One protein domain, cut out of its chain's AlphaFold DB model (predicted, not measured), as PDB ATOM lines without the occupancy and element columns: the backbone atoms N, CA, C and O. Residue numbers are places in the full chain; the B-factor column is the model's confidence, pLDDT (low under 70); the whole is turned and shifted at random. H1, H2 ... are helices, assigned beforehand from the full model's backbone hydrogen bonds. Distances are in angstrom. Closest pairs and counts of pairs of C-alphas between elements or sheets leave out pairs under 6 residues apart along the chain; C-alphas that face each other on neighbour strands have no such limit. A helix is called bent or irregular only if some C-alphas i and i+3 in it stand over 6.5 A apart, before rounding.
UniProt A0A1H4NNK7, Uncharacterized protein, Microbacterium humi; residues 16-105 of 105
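This is residues 16 to 105 of the 105 residues of an uncharacterized protein of Microbacterium humi (UniProt A0A1H4NNK7). Two pairs of antiparallel helices are stacked crosswise: the hairpin of H1 and H2 makes one layer, H4 and H6 side by side make the other, and the two layers cross at a large angle. H5 closes one end of the stack, reaching from H2 to the end of H4, while the short H3 lies at the opposite end, on the way from H2 to H4, and touches no helix. The printed part has 90 residues with six named helices, H1 to H6 in order along the chain, and no named strand; the class is all helix. The whole is compact, with a radius of gyration of the C-alphas of 12.3 A, and spans 34 by 30 by 17 A.

H1, residues 16 to 28, begins with C-alpha 16 at (-43.899, 21.137, 78.434) and is 18.2 A long from first to last C-alpha. H2, residues 36 to 48, is 19.7 A long; it is only just irregular, with C-alphas 44 and 47 6.7 A apart. H3, residues 51 to 56, measures 8.9 A. H4, residues 62 to 75, is the longest by residues and measures 20.0 A, from C-alpha 62 at (-43.809, 14.693, 65.494). H5, residues 78 to 87, measures 15.3 A. H6, residues 92 to 104, measures 18.5 A and ends with C-alpha 104 at (-45.126, 25.971, 67.373).

H2 and H4 are the hub, touching three helices each. H1 and H2 form a helical hairpin at a shallow tilt of 15 degrees, opposite ways; their closest C-alphas, of Lys 22 and His 38, are 5.3 A apart. H1 touches H4, only just about perpendicular at 72 degrees, closest at the C-alphas of Ala 23 and Arg 67, 5.6 A. H2 touches H6 with residues 42 to 47 alone, about perpendicular at 75 degrees; the closest C-alphas, of Ala 46 and Leu 99, are 5.1 A apart. H4 and H6 touch at a shallow tilt of 13 degrees, opposite ways, closest at the C-alphas of Met 68 and Gln 103, 5.8 A. H2 touches H5 with residues 36 to 40 alone, at a steep tilt of 60 degrees; the closest C-alphas, of Val 36 and Asp 80, are 6.3 A apart. H4 and H5 touch only at the corner, where the closest C-alphas, of Ala 75 and Arg 81, are 5.0 A apart. H3 is close to H6 but not clearly touching, with the C-alphas of Leu 54 and Val 102 closest at 7.6 A; H3 and H5 are apart. Every O i to N i+4 pair is within hydrogen-bond range in H1, H3, H4 and H6, against 7 of 9 in H2 and 4 of 6 in H5.

The two C-alphas farthest apart, of Asp 31 and Arg 52, are 36.4 A from each other. The printed part has no cut and ends at the chain's last residue, Trp 105. The link from H1 to H2 is short, the other four are tight. The mean pLDDT of the printed part is 95.1, and no printed residue is under 70.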
ATOM      1  N   LEU A  16     -43.733  21.649  79.794       93.88
ATOM      2  CA  LEU A  16     -43.899  21.137  78.434       93.88
ATOM      3  C   LEU A  16     -44.316  19.660  78.433       93.88
ATOM      4  O   LEU A  16     -45.273  19.287  77.753       93.88
ATOM      5  N   GLY A  17     -43.653  18.828  79.239       93.31
ATOM      6  CA  GLY A  17     -44.024  17.424  79.416       93.31
ATOM      7  C   GLY A  17     -45.455  17.246  79.938       93.31
ATOM      8  O   GLY A  17     -46.187  16.384  79.450       93.31
ATOM      9  N   ALA A  18     -45.892  18.092  80.876       95.38
ATOM     10  CA  ALA A  18     -47.259  18.087  81.390       95.38
ATOM     11  C   ALA A  18     -48.283  18.461  80.304       95.38
ATOM     12  O   ALA A  18     -49.309  17.791  80.180       95.38
ATOM     13  N   LEU A  19     -47.991  19.467  79.472       96.56
ATOM     14  CA  LEU A  19     -48.837  19.836  78.331       96.56
ATOM     15  C   LEU A  19     -48.968  18.686  77.328       96.56
ATOM     16  O   LEU A  19     -50.079  18.357  76.913       96.56
ATOM     17  N   VAL A  20     -47.857  18.025  76.990       96.00
ATOM     18  CA  VAL A  20     -47.852  16.858  76.095       96.00
ATOM     19  C   VAL A  20     -48.670  15.704  76.681       96.00
ATOM     20  O   VAL A  20     -49.455  15.082  75.960       96.00
ATOM     21  N   ALA A  21     -48.533  15.434  77.981       96.00
ATOM     22  CA  ALA A  21     -49.295  14.392  78.664       96.00
ATOM     23  C   ALA A  21     -50.802  14.697  78.672       96.00
ATOM     24  O   ALA A  21     -51.605  13.810  78.380       96.00
ATOM     25  N   LYS A  22     -51.200  15.949  78.933       97.81
ATOM     26  CA  LYS A  22     -52.608  16.378  78.872       97.81
ATOM     27  C   LYS A  22     -53.164  16.306  77.448       97.81
ATOM     28  O   LYS A  22     -54.281  15.828  77.265       97.81
ATOM     29  N   ALA A  23     -52.376  16.681  76.439       97.69
ATOM     30  CA  ALA A  23     -52.770  16.562  75.036       97.69
ATOM     31  C   ALA A  23     -52.981  15.098  74.616       97.69
ATOM     32  O   ALA A  23     -53.909  14.804  73.858       97.69
ATOM     33  N   ALA A  24     -52.135  14.185  75.106       97.50
ATOM     34  CA  ALA A  24     -52.285  12.748  74.892       97.50
ATOM     35  C   ALA A  24     -53.523  12.197  75.609       97.50
ATOM     36  O   ALA A  24     -54.338  11.545  74.966       97.50
ATOM     37  N   ALA A  25     -53.718  12.530  76.889       97.50
ATOM     38  CA  ALA A  25     -54.888  12.113  77.663       97.50
ATOM     39  C   ALA A  25     -56.199  12.552  76.992       97.50
ATOM     40  O   ALA A  25     -57.097  11.739  76.789       97.50
ATOM     41  N   TYR A  26     -56.258  13.805  76.530       97.38
ATOM     42  CA  TYR A  26     -57.394  14.325  75.773       97.38
ATOM     43  C   TYR A  26     -57.663  13.561  74.462       97.38
ATOM     44  O   TYR A  26     -58.783  13.565  73.974       97.38
ATOM     45  N   GLN A  27     -56.682  12.906  73.846       95.94
ATOM     46  CA  GLN A  27     -56.897  12.174  72.589       95.94
ATOM     47  C   GLN A  27     -57.134  10.681  72.787       95.94
ATOM     48  O   GLN A  27     -57.902  10.086  72.035       95.94
ATOM     49  N   GLU A  28     -56.479  10.084  73.773       95.94
ATOM     50  CA  GLU A  28     -56.332   8.629  73.868       95.94
ATOM     51  C   GLU A  28     -57.242   8.013  74.917       95.94
ATOM     52  O   GLU A  28     -57.613   6.848  74.793       95.94
ATOM     53  N   ILE A  29     -57.670   8.798  75.908       94.75
ATOM     54  CA  ILE A  29     -58.716   8.368  76.827       94.75
ATOM     55  C   ILE A  29     -60.049   8.564  76.102       94.75
ATOM     56  O   ILE A  29     -60.544   9.683  75.920       94.75
ATOM     57  N   LEU A  30     -60.574   7.460  75.570       90.94
ATOM     58  CA  LEU A  30     -61.805   7.455  74.781       90.94
ATOM     59  C   LEU A  30     -63.026   7.717  75.667       90.94
ATOM     60  O   LEU A  30     -63.842   8.565  75.317       90.94
ATOM     61  N   ASP A  31     -63.084   7.050  76.818       94.00
ATOM     62  CA  ASP A  31     -64.146   7.181  77.813       94.00
ATOM     63  C   ASP A  31     -63.663   8.039  78.995       94.00
ATOM     64  O   ASP A  31     -63.153   7.538  79.995       94.00
ATOM     65  N   ASP A  32     -63.731   9.365  78.826       94.50
ATOM     66  CA  ASP A  32     -63.527  10.336  79.909       94.50
ATOM     67  C   ASP A  32     -64.740  11.284  79.959       94.50
ATOM     68  O   ASP A  32     -64.867  12.151  79.086       94.50
ATOM     69  N   PRO A  33     -65.624  11.181  80.970       92.88
ATOM     70  CA  PRO A  33     -66.782  12.069  81.099       92.88
ATOM     71  C   PRO A  33     -66.391  13.534  81.351       92.88
ATOM     72  O   PRO A  33     -67.202  14.441  81.162       92.88
ATOM     73  N   HIS A  34     -65.144  13.795  81.747       94.12
ATOM     74  CA  HIS A  34     -64.611  15.124  82.029       94.12
ATOM     75  C   HIS A  34     -63.460  15.501  81.095       94.12
ATOM     76  O   HIS A  34     -62.618  16.323  81.450       94.12
ATOM     77  N   LYS A  35     -63.438  14.950  79.878       94.94
ATOM     78  CA  LYS A  35     -62.372  15.120  78.877       94.94
ATOM     79  C   LYS A  35     -61.921  16.568  78.656       94.94
ATOM     80  O   LYS A  35     -60.723  16.829  78.545       94.94
ATOM     81  N   VAL A  36     -62.859  17.521  78.656       96.38
ATOM     82  CA  VAL A  36     -62.592  18.963  78.472       96.38
ATOM     83  C   VAL A  36     -61.612  19.516  79.514       96.38
ATOM     84  O   VAL A  36     -60.827  20.410  79.193       96.38
ATOM     85  N   ARG A  37     -61.566  18.946  80.729       97.19
ATOM     86  CA  ARG A  37     -60.629  19.374  81.782       97.19
ATOM     87  C   ARG A  37     -59.174  19.315  81.322       97.19
ATOM     88  O   ARG A  37     -58.375  20.142  81.729       97.19
ATOM     89  N   HIS A  38     -58.822  18.384  80.432       98.00
ATOM     90  CA  HIS A  38     -57.463  18.289  79.907       98.00
ATOM     91  C   HIS A  38     -57.091  19.497  79.048       98.00
ATOM     92  O   HIS A  38     -55.975  19.998  79.164       98.00
ATOM     93  N   LEU A  39     -58.027  20.006  78.241       98.19
ATOM     94  CA  LEU A  39     -57.826  21.254  77.506       98.19
ATOM     95  C   LEU A  39     -57.741  22.439  78.470       98.19
ATOM     96  O   LEU A  39     -56.884  23.302  78.299       98.19
ATOM     97  N   ALA A  40     -58.579  22.461  79.508       98.31
ATOM     98  CA  ALA A  40     -58.551  23.530  80.496       98.31
ATOM     99  C   ALA A  40     -57.235  23.568  81.291       98.31
ATOM    100  O   ALA A  40     -56.652  24.638  81.473       98.31
ATOM    101  N   ASP A  41     -56.707  22.407  81.678       98.31
ATOM    102  CA  ASP A  41     -55.391  22.278  82.304       98.31
ATOM    103  C   ASP A  41     -54.295  22.818  81.375       98.31
ATOM    104  O   ASP A  41     -53.429  23.581  81.803       98.31
ATOM    105  N   MET A  42     -54.348  22.487  80.079       98.44
ATOM    106  CA  MET A  42     -53.388  23.005  79.100       98.44
ATOM    107  C   MET A  42     -53.451  24.532  78.976       98.44
ATOM    108  O   MET A  42     -52.411  25.192  78.958       98.44
ATOM    109  N   LEU A  43     -54.654  25.105  78.936       98.38
ATOM    110  CA  LEU A  43     -54.884  26.555  78.883       98.38
ATOM    111  C   LEU A  43     -54.549  27.271  80.201       98.38
ATOM    112  O   LEU A  43     -54.298  28.479  80.210       98.38
ATOM    113  N   THR A  44     -54.511  26.534  81.309       98.19
ATOM    114  CA  THR A  44     -54.043  27.019  82.612       98.19
ATOM    115  C   THR A  44     -52.519  27.052  82.672       98.19
ATOM    116  O   THR A  44     -51.948  28.026  83.155       98.19
ATOM    117  N   LEU A  45     -51.852  26.018  82.150       97.06
ATOM    118  CA  LEU A  45     -50.398  25.866  82.231       97.06
ATOM    119  C   LEU A  45     -49.637  26.650  81.155       97.06
ATOM    120  O   LEU A  45     -48.564  27.177  81.435       97.06
ATOM    121  N   ALA A  46     -50.168  26.756  79.934       96.19
ATOM    122  CA  ALA A  46     -49.461  27.399  78.824       96.19
ATOM    123  C   ALA A  46     -49.022  28.855  79.100       96.19
ATOM    124  O   ALA A  46     -47.903  29.202  78.723       96.19
ATOM    125  N   PRO A  47     -49.816  29.712  79.775       95.75
ATOM    126  CA  PRO A  47     -49.383  31.067  80.127       95.75
ATOM    127  C   PRO A  47     -48.195  31.127  81.097       95.75
ATOM    128  O   PRO A  47     -47.509  32.146  81.133       95.75
ATOM    129  N   LEU A  48     -47.947  30.059  81.867       94.12
ATOM    130  CA  LEU A  48     -46.828  29.979  82.811       94.12
ATOM    131  C   LEU A  48     -45.493  29.711  82.109       94.12
ATOM    132  O   LEU A  48     -44.439  29.911  82.707       94.12
ATOM    133  N   MET A  49     -45.525  29.269  80.850       92.12
ATOM    134  CA  MET A  49     -44.315  29.050  80.072       92.12
ATOM    135  C   MET A  49     -43.774  30.367  79.525       92.12
ATOM    136  O   MET A  49     -44.447  31.091  78.783       92.12
ATOM    137  N   THR A  50     -42.514  30.655  79.828       88.69
ATOM    138  CA  THR A  50     -41.776  31.741  79.187       88.69
ATOM    139  C   THR A  50     -41.027  31.231  77.958       88.69
ATOM    140  O   THR A  50     -40.740  30.045  77.803       88.69
ATOM    141  N   GLY A  51     -40.622  32.150  77.075       86.75
ATOM    142  CA  GLY A  51     -39.747  31.789  75.955       86.75
ATOM    143  C   GLY A  51     -38.370  31.275  76.402       86.75
ATOM    144  O   GLY A  51     -37.700  30.594  75.630       86.75
ATOM    145  N   ARG A  52     -37.930  31.600  77.628       86.94
ATOM    146  CA  ARG A  52     -36.695  31.049  78.204       86.94
ATOM    147  C   ARG A  52     -36.877  29.577  78.558       86.94
ATOM    148  O   ARG A  52     -35.987  28.801  78.240       86.94
ATOM    149  N   ASP A  53     -38.015  29.221  79.148       87.06
ATOM    150  CA  ASP A  53     -38.314  27.835  79.523       87.06
ATOM    151  C   ASP A  53     -38.380  26.956  78.277       87.06
ATOM    152  O   ASP A  53     -37.710  25.935  78.216       87.06
ATOM    153  N   LEU A  54     -39.070  27.420  77.227       87.19
ATOM    154  CA  LEU A  54     -39.130  26.712  75.944       87.19
ATOM    155  C   LEU A  54     -37.735  26.448  75.356       87.19
ATOM    156  O   LEU A  54     -37.446  25.331  74.947       87.19
ATOM    157  N   ARG A  55     -36.831  27.437  75.394       88.12
ATOM    158  CA  ARG A  55     -35.437  27.273  74.937       88.12
ATOM    159  C   ARG A  55     -34.628  26.242  75.719       88.12
ATOM    160  O   ARG A  55     -33.649  25.738  75.179       88.12
ATOM    161  N   GLY A  56     -34.992  25.977  76.971       87.00
ATOM    162  CA  GLY A  56     -34.353  24.958  77.802       87.00
ATOM    163  C   GLY A  56     -34.871  23.542  77.542       87.00
ATOM    164  O   GLY A  56     -34.236  22.584  77.973       87.00
ATOM    165  N   GLU A  57     -35.995  23.403  76.838       87.38
ATOM    166  CA  GLU A  57     -36.636  22.121  76.565       87.38
ATOM    167  C   GLU A  57     -36.278  21.592  75.166       87.38
ATOM    168  O   GLU A  57     -36.115  22.368  74.217       87.38
ATOM    169  N   PRO A  58     -36.204  20.261  74.989       87.44
ATOM    170  CA  PRO A  58     -36.091  19.674  73.662       87.44
ATOM    171  C   PRO A  58     -37.325  19.999  72.808       87.44
ATOM    172  O   PRO A  58     -38.450  20.075  73.307       87.44
ATOM    173  N   SER A  59     -37.123  20.139  71.496       88.50
ATOM    174  CA  SER A  59     -38.224  20.319  70.546       88.50
ATOM    175  C   SER A  59     -39.204  19.145  70.590       88.50
ATOM    176  O   SER A  59     -38.816  17.986  70.775       88.50
ATOM    177  N   LEU A  60     -40.480  19.444  70.340       90.94
ATOM    178  CA  LEU A  60     -41.539  18.442  70.308       90.94
ATOM    179  C   LEU A  60     -41.292  17.401  69.212       90.94
ATOM    180  O   LEU A  60     -41.033  17.722  68.047       90.94
ATOM    181  N   LYS A  61     -41.485  16.127  69.554       94.75
ATOM    182  CA  LYS A  61     -41.527  15.046  68.568       94.75
ATOM    183  C   LYS A  61     -42.758  15.207  67.680       94.75
ATOM    184  O   LYS A  61     -43.784  15.755  68.081       94.75
ATOM    185  N   ARG A  62     -42.714  14.618  66.481       95.50
ATOM    186  CA  ARG A  62     -43.809  14.693  65.494       95.50
ATOM    187  C   ARG A  62     -45.183  14.331  66.074       95.50
ATOM    188  O   ARG A  62     -46.167  15.010  65.788       95.50
ATOM    189  N   LEU A  63     -45.254  13.268  66.877       94.69
ATOM    190  CA  LEU A  63     -46.504  12.829  67.503       94.69
ATOM    191  C   LEU A  63     -47.001  13.822  68.562       94.69
ATOM    192  O   LEU A  63     -48.192  14.112  68.615       94.69
ATOM    193  N   GLU A  64     -46.094  14.365  69.369       96.06
ATOM    194  CA  GLU A  64     -46.398  15.347  70.414       96.06
ATOM    195  C   GLU A  64     -46.905  16.644  69.781       96.06
ATOM    196  O   GLU A  64     -47.963  17.137  70.160       96.06
ATOM    197  N   LYS A  65     -46.236  17.117  68.723       96.19
ATOM    198  CA  LYS A  65     -46.665  18.280  67.937       96.19
ATOM    199  C   LYS A  65     -48.052  18.078  67.326       96.19
ATOM    200  O   LYS A  65     -48.893  18.968  67.421       96.19
ATOM    201  N   ARG A  66     -48.335  16.891  66.768       97.19
ATOM    202  CA  ARG A  66     -49.674  16.540  66.261       97.19
ATOM    203  C   ARG A  66     -50.721  16.576  67.374       97.19
ATOM    204  O   ARG A  66     -51.782  17.161  67.188       97.19
ATOM    205  N   ARG A  67     -50.428  15.973  68.532       97.31
ATOM    206  CA  ARG A  67     -51.358  15.943  69.668       97.31
ATOM    207  C   ARG A  67     -51.637  17.353  70.195       97.31
ATOM    208  O   ARG A  67     -52.799  17.701  70.379       97.31
ATOM    209  N   MET A  68     -50.600  18.168  70.375       97.56
ATOM    210  CA  MET A  68     -50.723  19.573  70.773       97.56
ATOM    211  C   MET A  68     -51.541  20.376  69.752       97.56
ATOM    212  O   MET A  68     -52.446  21.110  70.137       97.56
ATOM    213  N   GLY A  69     -51.284  20.188  68.453       97.75
ATOM    214  CA  GLY A  69     -52.022  20.857  67.377       97.75
ATOM    215  C   GLY A  69     -53.506  20.489  67.361       97.75
ATOM    216  O   GLY A  69     -54.358  21.369  67.258       97.75
ATOM    217  N   ASN A  70     -53.828  19.208  67.554       97.06
ATOM    218  CA  ASN A  70     -55.211  18.752  67.690       97.06
ATOM    219  C   ASN A  70     -55.898  19.405  68.897       97.06
ATOM    220  O   ASN A  70     -57.011  19.901  68.758       97.06
ATOM    221  N   ALA A  71     -55.234  19.461  70.056       97.44
ATOM    222  CA  ALA A  71     -55.777  20.108  71.251       97.44
ATOM    223  C   ALA A  71     -56.050  21.608  71.025       97.44
ATOM    224  O   ALA A  71     -57.129  22.093  71.362       97.44
ATOM    225  N   VAL A  72     -55.124  22.328  70.378       98.12
ATOM    226  CA  VAL A  72     -55.322  23.734  69.975       98.12
ATOM    227  C   VAL A  72     -56.501  23.870  69.011       98.12
ATOM    228  O   VAL A  72     -57.328  24.764  69.175       98.12
ATOM    229  N   GLY A  73     -56.601  22.982  68.018       97.69
ATOM    230  CA  GLY A  73     -57.711  22.956  67.068       97.69
ATOM    231  C   GLY A  73     -59.058  22.774  67.763       97.69
ATOM    232  O   GLY A  73     -59.982  23.537  67.503       97.69
ATOM    233  N   ARG A  74     -59.148  21.829  68.705       97.00
ATOM    234  CA  ARG A  74     -60.363  21.568  69.490       97.00
ATOM    235  C   ARG A  74     -60.726  22.726  70.413       97.00
ATOM    236  O   ARG A  74     -61.880  23.127  70.437       97.00
ATOM    237  N   ALA A  75     -59.755  23.348  71.078       97.69
ATOM    238  CA  ALA A  75     -60.012  24.526  71.912       97.69
ATOM    239  C   ALA A  75     -60.565  25.731  71.116       97.69
ATOM    240  O   ALA A  75     -61.205  26.617  71.681       97.69
ATOM    241  N   ARG A  76     -60.332  25.781  69.797       97.50
ATOM    242  CA  ARG A  76     -60.805  26.860  68.918       97.50
ATOM    243  C   ARG A  76     -62.228  26.674  68.395       97.50
ATOM    244  O   ARG A  76     -62.756  27.637  67.847       97.50
ATOM    245  N   MET A  77     -62.846  25.496  68.503       94.25
ATOM    246  CA  MET A  77     -64.124  25.254  67.823       94.25
ATOM    247  C   MET A  77     -65.020  24.206  68.487       94.25
ATOM    248  O   MET A  77     -64.557  23.296  69.169       94.25
ATOM    249  N   GLY A  78     -66.316  24.300  68.183       93.12
ATOM    250  CA  GLY A  78     -67.330  23.333  68.587       93.12
ATOM    251  C   GLY A  78     -67.575  23.297  70.095       93.12
ATOM    252  O   GLY A  78     -67.195  24.209  70.825       93.12
ATOM    253  N   ALA A  79     -68.173  22.196  70.554       94.19
ATOM    254  CA  ALA A  79     -68.615  22.031  71.938       94.19
ATOM    255  C   ALA A  79     -67.491  22.179  72.983       94.19
ATOM    256  O   ALA A  79     -67.748  22.612  74.102       94.19
ATOM    257  N   ASP A  80     -66.241  21.853  72.627       96.62
ATOM    258  CA  ASP A  80     -65.109  22.027  73.542       96.62
ATOM    259  C   ASP A  80     -64.838  23.509  73.825       96.62
ATOM    260  O   ASP A  80     -64.598  23.877  74.972       96.62
ATOM    261  N   ARG A  81     -64.909  24.373  72.803       97.00
ATOM    262  CA  ARG A  81     -64.751  25.821  72.991       97.00
ATOM    263  C   ARG A  81     -65.856  26.378  73.881       97.00
ATOM    264  O   ARG A  81     -65.557  27.143  74.795       97.00
ATOM    265  N   ASP A  82     -67.097  25.975  73.632       96.81
ATOM    266  CA  ASP A  82     -68.252  26.441  74.404       96.81
ATOM    267  C   ASP A  82     -68.123  26.044  75.880       96.81
ATOM    268  O   ASP A  82     -68.322  26.866  76.773       96.81
ATOM    269  N   ALA A  83     -67.686  24.811  76.149       96.56
ATOM    270  CA  ALA A  83     -67.407  24.356  77.506       96.56
ATOM    271  C   ALA A  83     -66.250  25.135  78.158       96.56
ATOM    272  O   ALA A  83     -66.324  25.481  79.335       96.56
ATOM    273  N   LEU A  84     -65.191  25.454  77.407       98.12
ATOM    274  CA  LEU A  84     -64.043  26.212  77.913       98.12
ATOM    275  C   LEU A  84     -64.369  27.676  78.234       98.12
ATOM    276  O   LEU A  84     -63.714  28.250  79.103       98.12
ATOM    277  N   LEU A  85     -65.385  28.278  77.607       97.62
ATOM    278  CA  LEU A  85     -65.848  29.627  77.964       97.62
ATOM    279  C   LEU A  85     -66.368  29.696  79.405       97.62
ATOM    280  O   LEU A  85     -66.190  30.719  80.060       97.62
ATOM    281  N   ALA A  86     -66.940  28.609  79.931       95.81
ATOM    282  CA  ALA A  86     -67.352  28.554  81.334       95.81
ATOM    283  C   ALA A  86     -66.153  28.568  82.303       95.81
ATOM    284  O   ALA A  86     -66.284  29.022  83.436       95.81
ATOM    285  N   TRP A  87     -64.987  28.087  81.862       96.50
ATOM    286  CA  TRP A  87     -63.758  28.054  82.664       96.50
ATOM    287  C   TRP A  87     -62.960  29.355  82.534       96.50
ATOM    288  O   TRP A  87     -62.356  29.814  83.501       96.50
ATOM    289  N   PHE A  88     -62.962  29.954  81.340       97.88
ATOM    290  CA  PHE A  88     -62.156  31.124  80.985       97.88
ATOM    291  C   PHE A  88     -63.015  32.208  80.312       97.88
ATOM    292  O   PHE A  88     -62.806  32.528  79.138       97.88
ATOM    293  N   PRO A  89     -63.987  32.799  81.031       97.44
ATOM    294  CA  PRO A  89     -65.003  33.671  80.432       97.44
ATOM    295  C   PRO A  89     -64.453  34.978  79.847       97.44
ATOM    296  O   PRO A  89     -65.143  35.646  79.080       97.44
ATOM    297  N   HIS A  90     -63.229  35.367  80.208       97.75
ATOM    298  CA  HIS A  90     -62.670  36.676  79.859       97.75
ATOM    299  C   HIS A  90     -61.373  36.608  79.049       97.75
ATOM    300  O   HIS A  90     -60.989  37.602  78.440       97.75
ATOM    301  N   ASP A  91     -60.684  35.465  79.036       97.81
ATOM    302  CA  ASP A  91     -59.323  35.365  78.504       97.81
ATOM    303  C   ASP A  91     -59.048  34.082  77.697       97.81
ATOM    304  O   ASP A  91     -57.897  33.822  77.333       97.81
ATOM    305  N   LEU A  92     -60.086  33.305  77.351       98.12
ATOM    306  CA  LEU A  92     -59.956  32.052  76.593       98.12
ATOM    307  C   LEU A  92     -59.093  32.205  75.331       98.12
ATOM    308  O   LEU A  92     -58.190  31.404  75.089       98.12
ATOM    309  N   ASP A  93     -59.332  33.246  74.536       98.12
ATOM    310  CA  ASP A  93     -58.617  33.442  73.272       98.12
ATOM    311  C   ASP A  93     -57.135  33.785  73.462       98.12
ATOM    312  O   ASP A  93     -56.300  33.355  72.657       98.12
ATOM    313  N   ASP A  94     -56.772  34.504  74.531       98.19
ATOM    314  CA  ASP A  94     -55.359  34.739  74.849       98.19
ATOM    315  C   ASP A  94     -54.685  33.437  75.296       98.19
ATOM    316  O   ASP A  94     -53.607  33.095  74.807       98.19
ATOM    317  N   ARG A  95     -55.354  32.637  76.133       98.12
ATOM    318  CA  ARG A  95     -54.842  31.328  76.569       98.12
ATOM    319  C   ARG A  95     -54.639  30.372  75.397       98.12
ATOM    320  O   ARG A  95     -53.593  29.726  75.310       98.12
ATOM    321  N   ILE A  96     -55.581  30.325  74.452       98.19
ATOM    322  CA  ILE A  96     -55.453  29.525  73.223       98.19
ATOM    323  C   ILE A  96     -54.259  30.011  72.396       98.19
ATOM    324  O   ILE A  96     -53.499  29.197  71.871       98.19
ATOM    325  N   ARG A  97     -54.059  31.329  72.288       97.50
ATOM    326  CA  ARG A  97     -52.911  31.910  71.580       97.50
ATOM    327  C   ARG A  97     -51.585  31.543  72.250       97.50
ATOM    328  O   ARG A  97     -50.632  31.208  71.550       97.50
ATOM    329  N   ARG A  98     -51.520  31.573  73.584       96.50
ATOM    330  CA  ARG A  98     -50.347  31.144  74.367       96.50
ATOM    331  C   ARG A  98     -50.043  29.667  74.134       96.50
ATOM    332  O   ARG A  98     -48.903  29.329  73.833       96.50
ATOM    333  N   LEU A  99     -51.061  28.810  74.189       97.44
ATOM    334  CA  LEU A  99     -50.915  27.380  73.927       97.44
ATOM    335  C   LEU A  99     -50.465  27.091  72.485       97.44
ATOM    336  O   LEU A  99     -49.596  26.249  72.275       97.44
ATOM    337  N   ALA A 100     -50.999  27.816  71.498       97.06
ATOM    338  CA  ALA A 100     -50.585  27.686  70.100       97.06
ATOM    339  C   ALA A 100     -49.097  28.024  69.903       97.06
ATOM    340  O   ALA A 100     -48.386  27.279  69.238       97.06
ATOM    341  N   ARG A 101     -48.592  29.075  70.565       94.56
ATOM    342  CA  ARG A 101     -47.160  29.414  70.531       94.56
ATOM    343  C   ARG A 101     -46.277  28.305  71.106       94.56
ATOM    344  O   ARG A 101     -45.209  28.051  70.566       94.56
ATOM    345  N   VAL A 102     -46.719  27.637  72.174       93.31
ATOM    346  CA  VAL A 102     -45.994  26.482  72.738       93.31
ATOM    347  C   VAL A 102     -45.976  25.310  71.753       93.31
ATOM    348  O   VAL A 102     -44.966  24.634  71.622       93.31
ATOM    349  N   GLN A 103     -47.073  25.071  71.033       93.00
ATOM    350  CA  GLN A 103     -47.148  24.017  70.013       93.00
ATOM    351  C   GLN A 103     -46.220  24.275  68.812       93.00
ATOM    352  O   GLN A 103     -45.793  23.326  68.146       93.00
ATOM    353  N   GLU A 104     -45.964  25.541  68.495       89.62
ATOM    354  CA  GLU A 104     -45.126  25.971  67.373       89.62
ATOM    355  C   GLU A 104     -43.621  25.931  67.672       89.62
ATOM    356  O   GLU A 104     -42.849  25.953  66.710       89.62
ATOM    357  N   TRP A 105     -43.233  25.814  68.950       84.25
ATOM    358  CA  TRP A 105     -41.852  25.582  69.396       84.25
ATOM    359  C   TRP A 105     -41.220  24.349  68.722       84.25
ATOM    360  O   TRP A 105     -40.020  24.427  68.381       84.25
TER     361      TRP A 105